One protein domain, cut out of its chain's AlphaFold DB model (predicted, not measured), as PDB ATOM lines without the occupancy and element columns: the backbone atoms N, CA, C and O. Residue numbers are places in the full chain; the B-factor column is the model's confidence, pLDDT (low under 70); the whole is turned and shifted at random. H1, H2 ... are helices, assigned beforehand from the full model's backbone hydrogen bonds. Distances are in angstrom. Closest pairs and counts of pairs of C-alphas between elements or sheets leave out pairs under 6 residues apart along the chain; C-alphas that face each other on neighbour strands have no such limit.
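Overview. This is residues 4 to 82 of the 84 residues of an uncharacterized protein of Pseudomonas syringae pv. coriandricola (UniProt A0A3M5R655). The longest helix, H2, forms an arm between a small head of three helices and H1, which meets the other end of H2 at a corner, so that H1 and H2 make an L. In the head, H3 packs on residues 27 to 31 of H2, and H4 and H5 pack on H3; H6 follows beyond H5, and residues 77 to 82 stick out. The printed part has 79 residues with six named helices, H1 to H6 in chain order, and no named strand; the class is all helix, and the packing of the helices is mostly crossed, with 0 of 3 touching pairs, those that touch only at the corner left out, at a shallow tilt. The whole is only just loose, close to compact, with a radius of gyration of the C-alphas of 14.2 A and spans of 40 by 33 by 22 A.

Along the chain. H2, residues 16 to 33, is 25.3 A from first to last C-alpha; it begins at C-alpha 16, (-55.279, -31.836, 88.062). H1 is residues 4 to 13, 14.3 A long, from C-alpha 4 at (-48.258, -39.717, 105.643). H3 is residues 41 to 53, 18.4 A long. H4 is residues 59 to 64, 8.8 A, and H5 is residues 67 to 74, 10.4 A. H6, residues 76 to 80, measures 6.1 A and ends at C-alpha 80, (-58.750, -19.172, 76.529).

Arrangement. H3 is the hub, touching three helices. H2 touches it with residues 27 to 31 alone, about perpendicular at 74 degrees; the closest C-alphas are those of Leu 30 and Ile 47, 6.3 A apart. At its other end, H2 only just touches H1, with 3 pairs of C-alphas within 8 A, and only at the corner by their link: the closest C-alphas, of Leu 13 and Asn 19, are 4.9 A apart, and the lines are about perpendicular at 88 degrees. H3 and H5 touch with 18 pairs of C-alphas within 8 A, the closest being Arg 45 and Gly 69 at 4.0 A; they run opposite ways at a tilt of 38 degrees, only just steep. H3 and H4 touch, about perpendicular at 87 degrees, with the C-alphas of Arg 50 and Ile 62 closest at 6.1 A. H4 and H5 are apart. H5 and H6 meet only through their link. In H1, H2, H3, H4, H5 and H6 every O i to N i+4 pair is within hydrogen-bond range.

Size, cuts and confidence. The C-alphas of Asp 4 and Arg 64, the two farthest apart, are 40.8 A apart. The printed part runs from residue 4 to 82 with no cut. The link from H2 to H3, 7 residues, is short; the other four links are tight, and no link is long. The mean pLDDT of the printed part is 96.9, and no printed residue is under 70.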
ATOM      1  N   ASP A   4     -47.071 -39.220 106.346       94.81
ATOM      2  CA  ASP A   4     -48.258 -39.717 105.643       94.81
ATOM      3  C   ASP A   4     -49.184 -38.580 105.206       94.81
ATOM      4  O   ASP A   4     -49.714 -38.608 104.098       94.81
ATOM      5  N   GLN A   5     -49.307 -37.532 106.024       93.81
ATOM      6  CA  GLN A   5     -50.006 -36.301 105.656       93.81
ATOM      7  C   GLN A   5     -49.309 -35.583 104.495       93.81
ATOM      8  O   GLN A   5     -49.983 -35.119 103.579       93.81
ATOM      9  N   LEU A   6     -47.971 -35.517 104.503       94.00
ATOM     10  CA  LEU A   6     -47.188 -34.955 103.395       94.00
ATOM     11  C   LEU A   6     -47.407 -35.739 102.098       94.00
ATOM     12  O   LEU A   6     -47.679 -35.141 101.060       94.00
ATOM     13  N   ARG A   7     -47.347 -37.074 102.166       95.00
ATOM     14  CA  ARG A   7     -47.590 -37.946 101.010       95.00
ATOM     15  C   ARG A   7     -49.022 -37.813 100.495       95.00
ATOM     16  O   ARG A   7     -49.234 -37.721  99.291       95.00
ATOM     17  N   GLY A   8     -50.001 -37.757 101.397       94.88
ATOM     18  CA  GLY A   8     -51.399 -37.520 101.047       94.88
ATOM     19  C   GLY A   8     -51.601 -36.183 100.333       94.88
ATOM     20  O   GLY A   8     -52.277 -36.135  99.310       94.88
ATOM     21  N   LEU A   9     -50.966 -35.113 100.822       93.75
ATOM     22  CA  LEU A   9     -51.022 -33.798 100.187       93.75
ATOM     23  C   LEU A   9     -50.374 -33.799  98.796       93.75
ATOM     24  O   LEU A   9     -50.981 -33.287  97.859       93.75
ATOM     25  N   ALA A  10     -49.186 -34.392  98.648       95.50
ATOM     26  CA  ALA A  10     -48.504 -34.505  97.357       95.50
ATOM     27  C   ALA A  10     -49.381 -35.230  96.323       95.50
ATOM     28  O   ALA A  10     -49.643 -34.690  95.252       95.50
ATOM     29  N   ASN A  11     -49.960 -36.373  96.705       95.44
ATOM     30  CA  ASN A  11     -50.882 -37.132  95.857       95.44
ATOM     31  C   ASN A  11     -52.117 -36.321  95.431       95.44
ATOM     32  O   ASN A  11     -52.661 -36.546  94.350       95.44
ATOM     33  N   CYS A  12     -52.603 -35.411  96.279       95.06
ATOM     34  CA  CYS A  12     -53.678 -34.497  95.904       95.06
ATOM     35  C   CYS A  12     -53.186 -33.458  94.891       95.06
ATOM     36  O   CYS A  12     -53.845 -33.254  93.880       95.06
ATOM     37  N   LEU A  13     -52.033 -32.829  95.127       95.69
ATOM     38  CA  LEU A  13     -51.489 -31.791  94.244       95.69
ATOM     39  C   LEU A  13     -51.093 -32.313  92.857       95.69
ATOM     40  O   LEU A  13     -51.122 -31.542  91.902       95.69
ATOM     41  N   GLU A  14     -50.760 -33.596  92.736       96.38
ATOM     42  CA  GLU A  14     -50.467 -34.260  91.459       96.38
ATOM     43  C   GLU A  14     -51.720 -34.558  90.619       96.38
ATOM     44  O   GLU A  14     -51.611 -34.898  89.445       96.38
ATOM     45  N   ARG A  15     -52.925 -34.438  91.193       97.06
ATOM     46  CA  ARG A  15     -54.182 -34.621  90.456       97.06
ATOM     47  C   ARG A  15     -54.725 -33.272  90.008       97.06
ATOM     48  O   ARG A  15     -55.106 -32.452  90.844       97.06
ATOM     49  N   ASP A  16     -54.875 -33.099  88.697       95.69
ATOM     50  CA  ASP A  16     -55.279 -31.836  88.062       95.69
ATOM     51  C   ASP A  16     -56.502 -31.181  88.709       95.69
ATOM     52  O   ASP A  16     -56.475 -29.995  89.020       95.69
ATOM     53  N   VAL A  17     -57.561 -31.947  88.992       95.75
ATOM     54  CA  VAL A  17     -58.791 -31.407  89.598       95.75
ATOM     55  C   VAL A  17     -58.520 -30.761  90.959       95.75
ATOM     56  O   VAL A  17     -59.073 -29.705  91.263       95.75
ATOM     57  N   TYR A  18     -57.674 -31.363  91.794       96.69
ATOM     58  CA  TYR A  18     -57.327 -30.780  93.089       96.69
ATOM     59  C   TYR A  18     -56.330 -29.632  92.932       96.69
ATOM     60  O   TYR A  18     -56.498 -28.605  93.589       96.69
ATOM     61  N   ASN A  19     -55.349 -29.768  92.038       97.00
ATOM     62  CA  ASN A  19     -54.367 -28.728  91.749       97.00
ATOM     63  C   ASN A  19     -55.043 -27.433  91.271       97.00
ATOM     64  O   ASN A  19     -54.889 -26.387  91.900       97.00
ATOM     65  N   ILE A  20     -55.885 -27.528  90.237       95.81
ATOM     66  CA  ILE A  20     -56.636 -26.404  89.664       95.81
ATOM     67  C   ILE A  20     -57.505 -25.739  90.735       95.81
ATOM     68  O   ILE A  20     -57.515 -24.515  90.844       95.81
ATOM     69  N   ASN A  21     -58.188 -26.525  91.574       97.06
ATOM     70  CA  ASN A  21     -59.006 -25.985  92.661       97.06
ATOM     71  C   ASN A  21     -58.183 -25.223  93.711       97.06
ATOM     72  O   ASN A  21     -58.603 -24.158  94.163       97.06
ATOM     73  N   VAL A  22     -57.025 -25.750  94.118       97.19
ATOM     74  CA  VAL A  22     -56.141 -25.072  95.080       97.19
ATOM     75  C   VAL A  22     -55.574 -23.790  94.476       97.19
ATOM     76  O   VAL A  22     -55.611 -22.749  95.131       97.19
ATOM     77  N   VAL A  23     -55.118 -23.830  93.223       96.88
ATOM     78  CA  VAL A  23     -54.595 -22.651  92.519       96.88
ATOM     79  C   VAL A  23     -55.679 -21.586  92.353       96.88
ATOM     80  O   VAL A  23     -55.429 -20.423  92.659       96.88
ATOM     81  N   ALA A  24     -56.902 -21.955  91.961       97.19
ATOM     82  CA  ALA A  24     -58.014 -21.012  91.827       97.19
ATOM     83  C   ALA A  24     -58.347 -20.310  93.154       97.19
ATOM     84  O   ALA A  24     -58.542 -19.093  93.183       97.19
ATOM     85  N   LYS A  25     -58.360 -21.057  94.267       98.06
ATOM     86  CA  LYS A  25     -58.541 -20.485  95.610       98.06
ATOM     87  C   LYS A  25     -57.392 -19.559  95.988       98.06
ATOM     88  O   LYS A  25     -57.644 -18.466  96.483       98.06
ATOM     89  N   HIS A  26     -56.151 -19.962  95.720       97.94
ATOM     90  CA  HIS A  26     -54.982 -19.138  96.008       97.94
ATOM     91  C   HIS A  26     -55.023 -17.819  95.223       97.94
ATOM     92  O   HIS A  26     -54.869 -16.761  95.819       97.94
ATOM     93  N   LEU A  27     -55.334 -17.846  93.924       97.94
ATOM     94  CA  LEU A  27     -55.482 -16.630  93.114       97.94
ATOM     95  C   LEU A  27     -56.576 -15.695  93.653       97.94
ATOM     96  O   LEU A  27     -56.392 -14.480  93.632       97.94
ATOM     97  N   ARG A  28     -57.688 -16.239  94.172       97.69
ATOM     98  CA  ARG A  28     -58.723 -15.433  94.836       97.69
ATOM     99  C   ARG A  28     -58.201 -14.785  96.116       97.69
ATOM    100  O   ARG A  28     -58.362 -13.585  96.273       97.69
ATOM    101  N   MET A  29     -57.504 -15.543  96.963       98.06
ATOM    102  CA  MET A  29     -56.889 -15.002  98.181       98.06
ATOM    103  C   MET A  29     -55.897 -13.873  97.882       98.06
ATOM    104  O   MET A  29     -55.837 -12.906  98.630       98.06
ATOM    105  N   LEU A  30     -55.128 -13.975  96.792       98.25
ATOM    106  CA  LEU A  30     -54.213 -12.910  96.376       98.25
ATOM    107  C   LEU A  30     -54.958 -11.651  95.919       98.25
ATOM    108  O   LEU A  30     -54.501 -10.547  96.198       98.25
ATOM    109  N   ALA A  31     -56.100 -11.806  95.245       98.19
ATOM    110  CA  ALA A  31     -56.946 -10.670  94.889       98.19
ATOM    111  C   ALA A  31     -57.520  -9.973  96.128       98.19
ATOM    112  O   ALA A  31     -57.483  -8.747  96.211       98.19
ATOM    113  N   ASP A  32     -57.994 -10.757  97.098       97.75
ATOM    114  CA  ASP A  32     -58.545 -10.242  98.352       97.75
ATOM    115  C   ASP A  32     -57.453  -9.551  99.188       97.75
ATOM    116  O   ASP A  32     -57.685  -8.488  99.758       97.75
ATOM    117  N   HIS A  33     -56.238 -10.113  99.217       97.12
ATOM    118  CA  HIS A  33     -55.069  -9.518  99.872       97.12
ATOM    119  C   HIS A  33     -54.737  -8.121  99.327       97.12
ATOM    120  O   HIS A  33     -54.385  -7.226 100.093       97.12
ATOM    121  N   ASP A  34     -54.856  -7.932  98.013       97.75
ATOM    122  CA  ASP A  34     -54.608  -6.650  97.347       97.75
ATOM    123  C   ASP A  34     -55.853  -5.747  97.270       97.75
ATOM    124  O   ASP A  34     -55.782  -4.665  96.687       97.75
ATOM    125  N   LEU A  35     -56.965  -6.163  97.893       97.69
ATOM    126  CA  LEU A  35     -58.232  -5.431  97.965       97.69
ATOM    127  C   LEU A  35     -58.823  -5.098  96.582       97.69
ATOM    128  O   LEU A  35     -59.345  -4.007  96.362       97.69
ATOM    129  N   PHE A  36     -58.734  -6.030  95.629       97.69
ATOM    130  CA  PHE A  36     -59.339  -5.843  94.309       97.69
ATOM    131  C   PHE A  36     -60.846  -6.129  94.324       97.69
ATOM    132  O   PHE A  36     -61.269  -7.280  94.411       97.69
ATOM    133  N   ASP A  37     -61.656  -5.082  94.135       92.62
ATOM    134  CA  ASP A  37     -63.126  -5.176  94.065       92.62
ATOM    135  C   ASP A  37     -63.640  -5.858  92.783       92.62
ATOM    136  O   ASP A  37     -64.741  -6.408  92.740       92.62
ATOM    137  N   SER A  38     -62.850  -5.824  91.706       95.62
ATOM    138  CA  SER A  38     -63.172  -6.464  90.428       95.62
ATOM    139  C   SER A  38     -61.902  -6.957  89.743       95.62
ATOM    140  O   SER A  38     -60.821  -6.439  90.002       95.62
ATOM    141  N   ILE A  39     -62.023  -7.974  88.883       96.00
ATOM    142  CA  ILE A  39     -60.876  -8.567  88.186       96.00
ATOM    143  C   ILE A  39     -60.951  -8.236  86.699       96.00
ATOM    144  O   ILE A  39     -61.648  -8.912  85.940       96.00
ATOM    145  N   GLY A  40     -60.221  -7.199  86.294       97.06
ATOM    146  CA  GLY A  40     -59.902  -6.902  84.907       97.06
ATOM    147  C   GLY A  40     -58.548  -7.483  84.496       97.06
ATOM    148  O   GLY A  40     -57.864  -8.170  85.258       97.06
ATOM    149  N   MET A  41     -58.136  -7.207  83.257       97.44
ATOM    150  CA  MET A  41     -56.853  -7.700  82.738       97.44
ATOM    151  C   MET A  41     -55.641  -7.097  83.462       97.44
ATOM    152  O   MET A  41     -54.586  -7.736  83.518       97.44
ATOM    153  N   ASP A  42     -55.783  -5.899  84.031       97.88
ATOM    154  CA  ASP A  42     -54.726  -5.267  84.816       97.88
ATOM    155  C   ASP A  42     -54.552  -5.955  86.172       97.88
ATOM    156  O   ASP A  42     -53.424  -6.277  86.554       97.88
ATOM    157  N   GLU A  43     -55.646  -6.309  86.838       98.38
ATOM    158  CA  GLU A  43     -55.617  -7.100  88.065       98.38
ATOM    159  C   GLU A  43     -55.104  -8.515  87.788       98.38
ATOM    160  O   GLU A  43     -54.260  -9.002  88.533       98.38
ATOM    161  N   VAL A  44     -55.503  -9.157  86.681       98.06
ATOM    162  CA  VAL A  44     -54.938 -10.458  86.261       98.06
ATOM    163  C   VAL A  44     -53.416 -10.381  86.130       98.06
ATOM    164  O   VAL A  44     -52.709 -11.277  86.598       98.06
ATOM    165  N   ARG A  45     -52.889  -9.305  85.531       98.69
ATOM    166  CA  ARG A  45     -51.440  -9.085  85.423       98.69
ATOM    167  C   ARG A  45     -50.792  -8.997  86.805       98.69
ATOM    168  O   ARG A  45     -49.771  -9.641  87.040       98.69
ATOM    169  N   ILE A  46     -51.362  -8.202  87.707       98.62
ATOM    170  CA  ILE A  46     -50.801  -7.983  89.045       98.62
ATOM    171  C   ILE A  46     -50.877  -9.261  89.887       98.62
ATOM    172  O   ILE A  46     -49.860  -9.687  90.431       98.62
ATOM    173  N   ILE A  47     -52.034  -9.924  89.921       98.56
ATOM    174  CA  ILE A  47     -52.250 -11.189  90.633       98.56
ATOM    175  C   ILE A  47     -51.301 -12.263  90.105       98.56
ATOM    176  O   ILE A  47     -50.679 -12.971  90.892       98.56
ATOM    177  N   GLY A  48     -51.128 -12.357  88.783       98.19
ATOM    178  CA  GLY A  48     -50.155 -13.261  88.179       98.19
ATOM    179  C   GLY A  48     -48.735 -12.980  88.673       98.19
ATOM    180  O   GLY A  48     -48.036 -13.889  89.118       98.19
ATOM    181  N   ALA A  49     -48.308 -11.715  88.661       98.62
ATOM    182  CA  ALA A  49     -46.997 -11.329  89.178       98.62
ATOM    183  C   ALA A  49     -46.835 -11.659  90.675       98.62
ATOM    184  O   ALA A  49     -45.791 -12.183  91.066       98.62
ATOM    185  N   ARG A  50     -47.869 -11.422  91.491       98.56
ATOM    186  CA  ARG A  50     -47.884 -11.767  92.916       98.56
ATOM    187  C   ARG A  50     -47.813 -13.270  93.153       98.56
ATOM    188  O   ARG A  50     -47.013 -13.700  93.976       98.56
ATOM    189  N   TYR A  51     -48.564 -14.072  92.404       98.19
ATOM    190  CA  TYR A  51     -48.531 -15.534  92.504       98.19
ATOM    191  C   TYR A  51     -47.105 -16.083  92.366       98.19
ATOM    192  O   TYR A  51     -46.703 -16.974  93.108       98.19
ATOM    193  N   ASN A  52     -46.317 -15.503  91.459       97.94
ATOM    194  CA  ASN A  52     -44.926 -15.897  91.248       97.94
ATOM    195  C   ASN A  52     -43.947 -15.326  92.291       97.94
ATOM    196  O   ASN A  52     -42.868 -15.881  92.480       97.94
ATOM    197  N   ARG A  53     -44.271 -14.196  92.925       97.44
ATOM    198  CA  ARG A  53     -43.341 -13.451  93.796       97.44
ATOM    199  C   ARG A  53     -43.656 -13.548  95.291       97.44
ATOM    200  O   ARG A  53     -42.827 -13.132  96.091       97.44
ATOM    201  N   GLY A  54     -44.802 -14.113  95.661       95.75
ATOM    202  CA  GLY A  54     -45.223 -14.308  97.046       95.75
ATOM    203  C   GLY A  54     -46.020 -13.138  97.636       95.75
ATOM    204  O   GLY A  54     -46.239 -12.104  97.002       95.75
ATOM    205  N   MET A  55     -46.487 -13.332  98.871       95.31
ATOM    206  CA  MET A  55     -47.337 -12.369  99.588       95.31
ATOM    207  C   MET A  55     -46.541 -11.307 100.355       95.31
ATOM    208  O   MET A  55     -47.077 -10.238 100.612       95.31
ATOM    209  N   ASP A  56     -45.268 -11.567 100.663       96.44
ATOM    210  CA  ASP A  56     -44.457 -10.709 101.542       96.44
ATOM    211  C   ASP A  56     -44.175  -9.313 100.960       96.44
ATOM    212  O   ASP A  56     -43.840  -8.383 101.689       96.44
ATOM    213  N   LEU A  57     -44.305  -9.157  99.640       97.50
ATOM    214  CA  LEU A  57     -44.096  -7.889  98.950       97.50
ATOM    215  C   LEU A  57     -45.350  -7.018  98.984       97.50
ATOM    216  O   LEU A  57     -46.471  -7.483  98.749       97.50
ATOM    217  N   SER A  58     -45.150  -5.714  99.156       98.00
ATOM    218  CA  SER A  58     -46.229  -4.742  98.995       98.00
ATOM    219  C   SER A  58     -46.772  -4.736  97.561       98.00
ATOM    220  O   SER A  58     -46.088  -5.104  96.599       98.00
ATOM    221  N   LEU A  59     -48.014  -4.280  97.396       98.19
ATOM    222  CA  LEU A  59     -48.640  -4.149  96.078       98.19
ATOM    223  C   LEU A  59     -47.809  -3.266  95.129       98.19
ATOM    224  O   LEU A  59     -47.647  -3.589  93.953       98.19
ATOM    225  N   GLU A  60     -47.216  -2.190  95.642       98.12
ATOM    226  CA  GLU A  60     -46.358  -1.305  94.852       98.12
ATOM    227  C   GLU A  60     -45.071  -2.004  94.388       98.12
ATOM    228  O   GLU A  60     -44.628  -1.811  93.255       98.12
ATOM    229  N   GLU A  61     -44.489  -2.882  95.205       98.31
ATOM    230  CA  GLU A  61     -43.334  -3.692  94.802       98.31
ATOM    231  C   GLU A  61     -43.690  -4.753  93.762       98.31
ATOM    232  O   GLU A  61     -42.879  -5.023  92.870       98.31
ATOM    233  N   ILE A  62     -44.893  -5.332  93.834       98.56
ATOM    234  CA  ILE A  62     -45.409  -6.213  92.781       98.56
ATOM    235  C   ILE A  62     -45.563  -5.443  91.467       98.56
ATOM    236  O   ILE A  62     -45.042  -5.885  90.444       98.56
ATOM    237  N   LYS A  63     -46.190  -4.259  91.490       98.06
ATOM    238  CA  LYS A  63     -46.399  -3.417  90.297       98.06
ATOM    239  C   LYS A  63     -45.093  -3.002  89.605       98.06
ATOM    240  O   LYS A  63     -45.089  -2.832  88.387       98.06
ATOM    241  N   ARG A  64     -43.980  -2.889  90.342       98.00
ATOM    242  CA  ARG A  64     -42.647  -2.573  89.782       98.00
ATOM    243  C   ARG A  64     -42.052  -3.681  88.909       98.00
ATOM    244  O   ARG A  64     -41.237  -3.379  88.043       98.00
ATOM    245  N   ASP A  65     -42.434  -4.940  89.113       97.81
ATOM    246  CA  ASP A  65     -42.005  -6.052  88.258       97.81
ATOM    247  C   ASP A  65     -43.165  -7.023  88.033       97.81
ATOM    248  O   ASP A  65     -43.426  -7.933  88.827       97.81
ATOM    249  N   THR A  66     -43.840  -6.804  86.903       98.31
ATOM    250  CA  THR A  66     -44.998  -7.567  86.437       98.31
ATOM    251  C   THR A  66     -44.654  -8.539  85.308       98.31
ATOM    252  O   THR A  66     -45.555  -9.001  84.611       98.31
ATOM    253  N   ARG A  67     -43.373  -8.889  85.097       98.12
ATOM    254  CA  ARG A  67     -42.938  -9.718  83.950       98.12
ATOM    255  C   ARG A  67     -43.716 -11.026  83.812       98.12
ATOM    256  O   ARG A  67     -44.147 -11.361  82.711       98.12
ATOM    257  N   TYR A  68     -43.946 -11.733  84.919       98.06
ATOM    258  CA  TYR A  68     -44.722 -12.977  84.900       98.06
ATOM    259  C   TYR A  68     -46.210 -12.737  84.587       98.06
ATOM    260  O   TYR A  68     -46.801 -13.441  83.772       98.06
ATOM    261  N   GLY A  69     -46.798 -11.677  85.147       98.25
ATOM    262  CA  GLY A  69     -48.147 -11.230  84.793       98.25
ATOM    263  C   GLY A  69     -48.293 -10.870  83.314       98.25
ATOM    264  O   GLY A  69     -49.259 -11.267  82.667       98.25
ATOM    265  N   ASN A  70     -47.308 -10.166  82.752       98.62
ATOM    266  CA  ASN A  70     -47.271  -9.818  81.331       98.62
ATOM    267  C   ASN A  70     -47.226 -11.066  80.453       98.62
ATOM    268  O   ASN A  70     -47.951 -11.135  79.467       98.62
ATOM    269  N   PHE A  71     -46.432 -12.074  80.823       98.25
ATOM    270  CA  PHE A  71     -46.429 -13.360  80.124       98.25
ATOM    271  C   PHE A  71     -47.829 -14.000  80.083       98.25
ATOM    272  O   PHE A  71     -48.253 -14.462  79.018       98.25
ATOM    273  N   ILE A  72     -48.559 -13.980  81.206       97.50
ATOM    274  CA  ILE A  72     -49.925 -14.518  81.293       97.50
ATOM    275  C   ILE A  72     -50.875 -13.742  80.379       97.50
ATOM    276  O   ILE A  72     -51.531 -14.340  79.526       97.50
ATOM    277  N   VAL A  73     -50.928 -12.417  80.526       97.88
ATOM    278  CA  VAL A  73     -51.841 -11.554  79.762       97.88
ATOM    279  C   VAL A  73     -51.547 -11.613  78.260       97.88
ATOM    280  O   VAL A  73     -52.470 -11.747  77.460       97.88
ATOM    281  N   ASN A  74     -50.275 -11.621  77.861       98.25
ATOM    282  CA  ASN A  74     -49.881 -11.739  76.453       98.25
ATOM    283  C   ASN A  74     -50.253 -13.104  75.849       98.25
ATOM    284  O   ASN A  74     -50.411 -13.228  74.637       98.25
ATOM    285  N   SER A  75     -50.419 -14.128  76.688       97.31
ATOM    286  CA  SER A  75     -50.822 -15.477  76.282       97.31
ATOM    287  C   SER A  75     -52.330 -15.728  76.440       97.31
ATOM    288  O   SER A  75     -52.796 -16.834  76.157       97.31
ATOM    289  N   TRP A  76     -53.116 -14.725  76.851       95.69
ATOM    290  CA  TRP A  76     -54.510 -14.895  77.278       95.69
ATOM    291  C   TRP A  76     -55.407 -15.553  76.226       95.69
ATOM    292  O   TRP A  76     -56.140 -16.498  76.524       95.69
ATOM    293  N   GLN A  77     -55.303 -15.123  74.964       95.50
ATOM    294  CA  GLN A  77     -56.076 -15.712  73.866       95.50
ATOM    295  C   GLN A  77     -55.708 -17.185  73.637       95.50
ATOM    296  O   GLN A  77     -56.572 -18.011  73.345       95.50
ATOM    297  N   ARG A  78     -54.423 -17.539  73.776       95.94
ATOM    298  CA  ARG A  78     -53.973 -18.931  73.662       95.94
ATOM    299  C   ARG A  78     -54.560 -19.778  74.787       95.94
ATOM    300  O   ARG A  78     -55.059 -20.853  74.485       95.94
ATOM    301  N   PHE A  79     -54.524 -19.306  76.031       93.31
ATOM    302  CA  PHE A  79     -55.068 -20.049  77.172       93.31
ATOM    303  C   PHE A  79     -56.587 -20.188  77.112       93.31
ATOM    304  O   PHE A  79     -57.106 -21.266  77.370       93.31
ATOM    305  N   SER A  80     -57.290 -19.142  76.676       92.88
ATOM    306  CA  SER A  80     -58.750 -19.172  76.529       92.88
ATOM    307  C   SER A  80     -59.216 -20.266  75.559       92.88
ATOM    308  O   SER A  80     -60.252 -20.878  75.779       92.88
ATOM    309  N   ARG A  81     -58.425 -20.569  74.519       95.06
ATOM    310  CA  ARG A  81     -58.707 -21.665  73.574       95.06
ATOM    311  C   ARG A  81     -58.517 -23.069  74.150       95.06
ATOM    312  O   ARG A  81     -58.963 -24.011  73.517       95.06
ATOM    313  N   LEU A  82     -57.842 -23.222  75.290       90.12
ATOM    314  CA  LEU A  82     -57.649 -24.521  75.950       90.12
ATOM    315  C   LEU A  82     -58.811 -24.886  76.883       90.12
ATOM    316  O   LEU A  82     -58.838 -25.993  77.409       90.12
TER     317      LEU A  82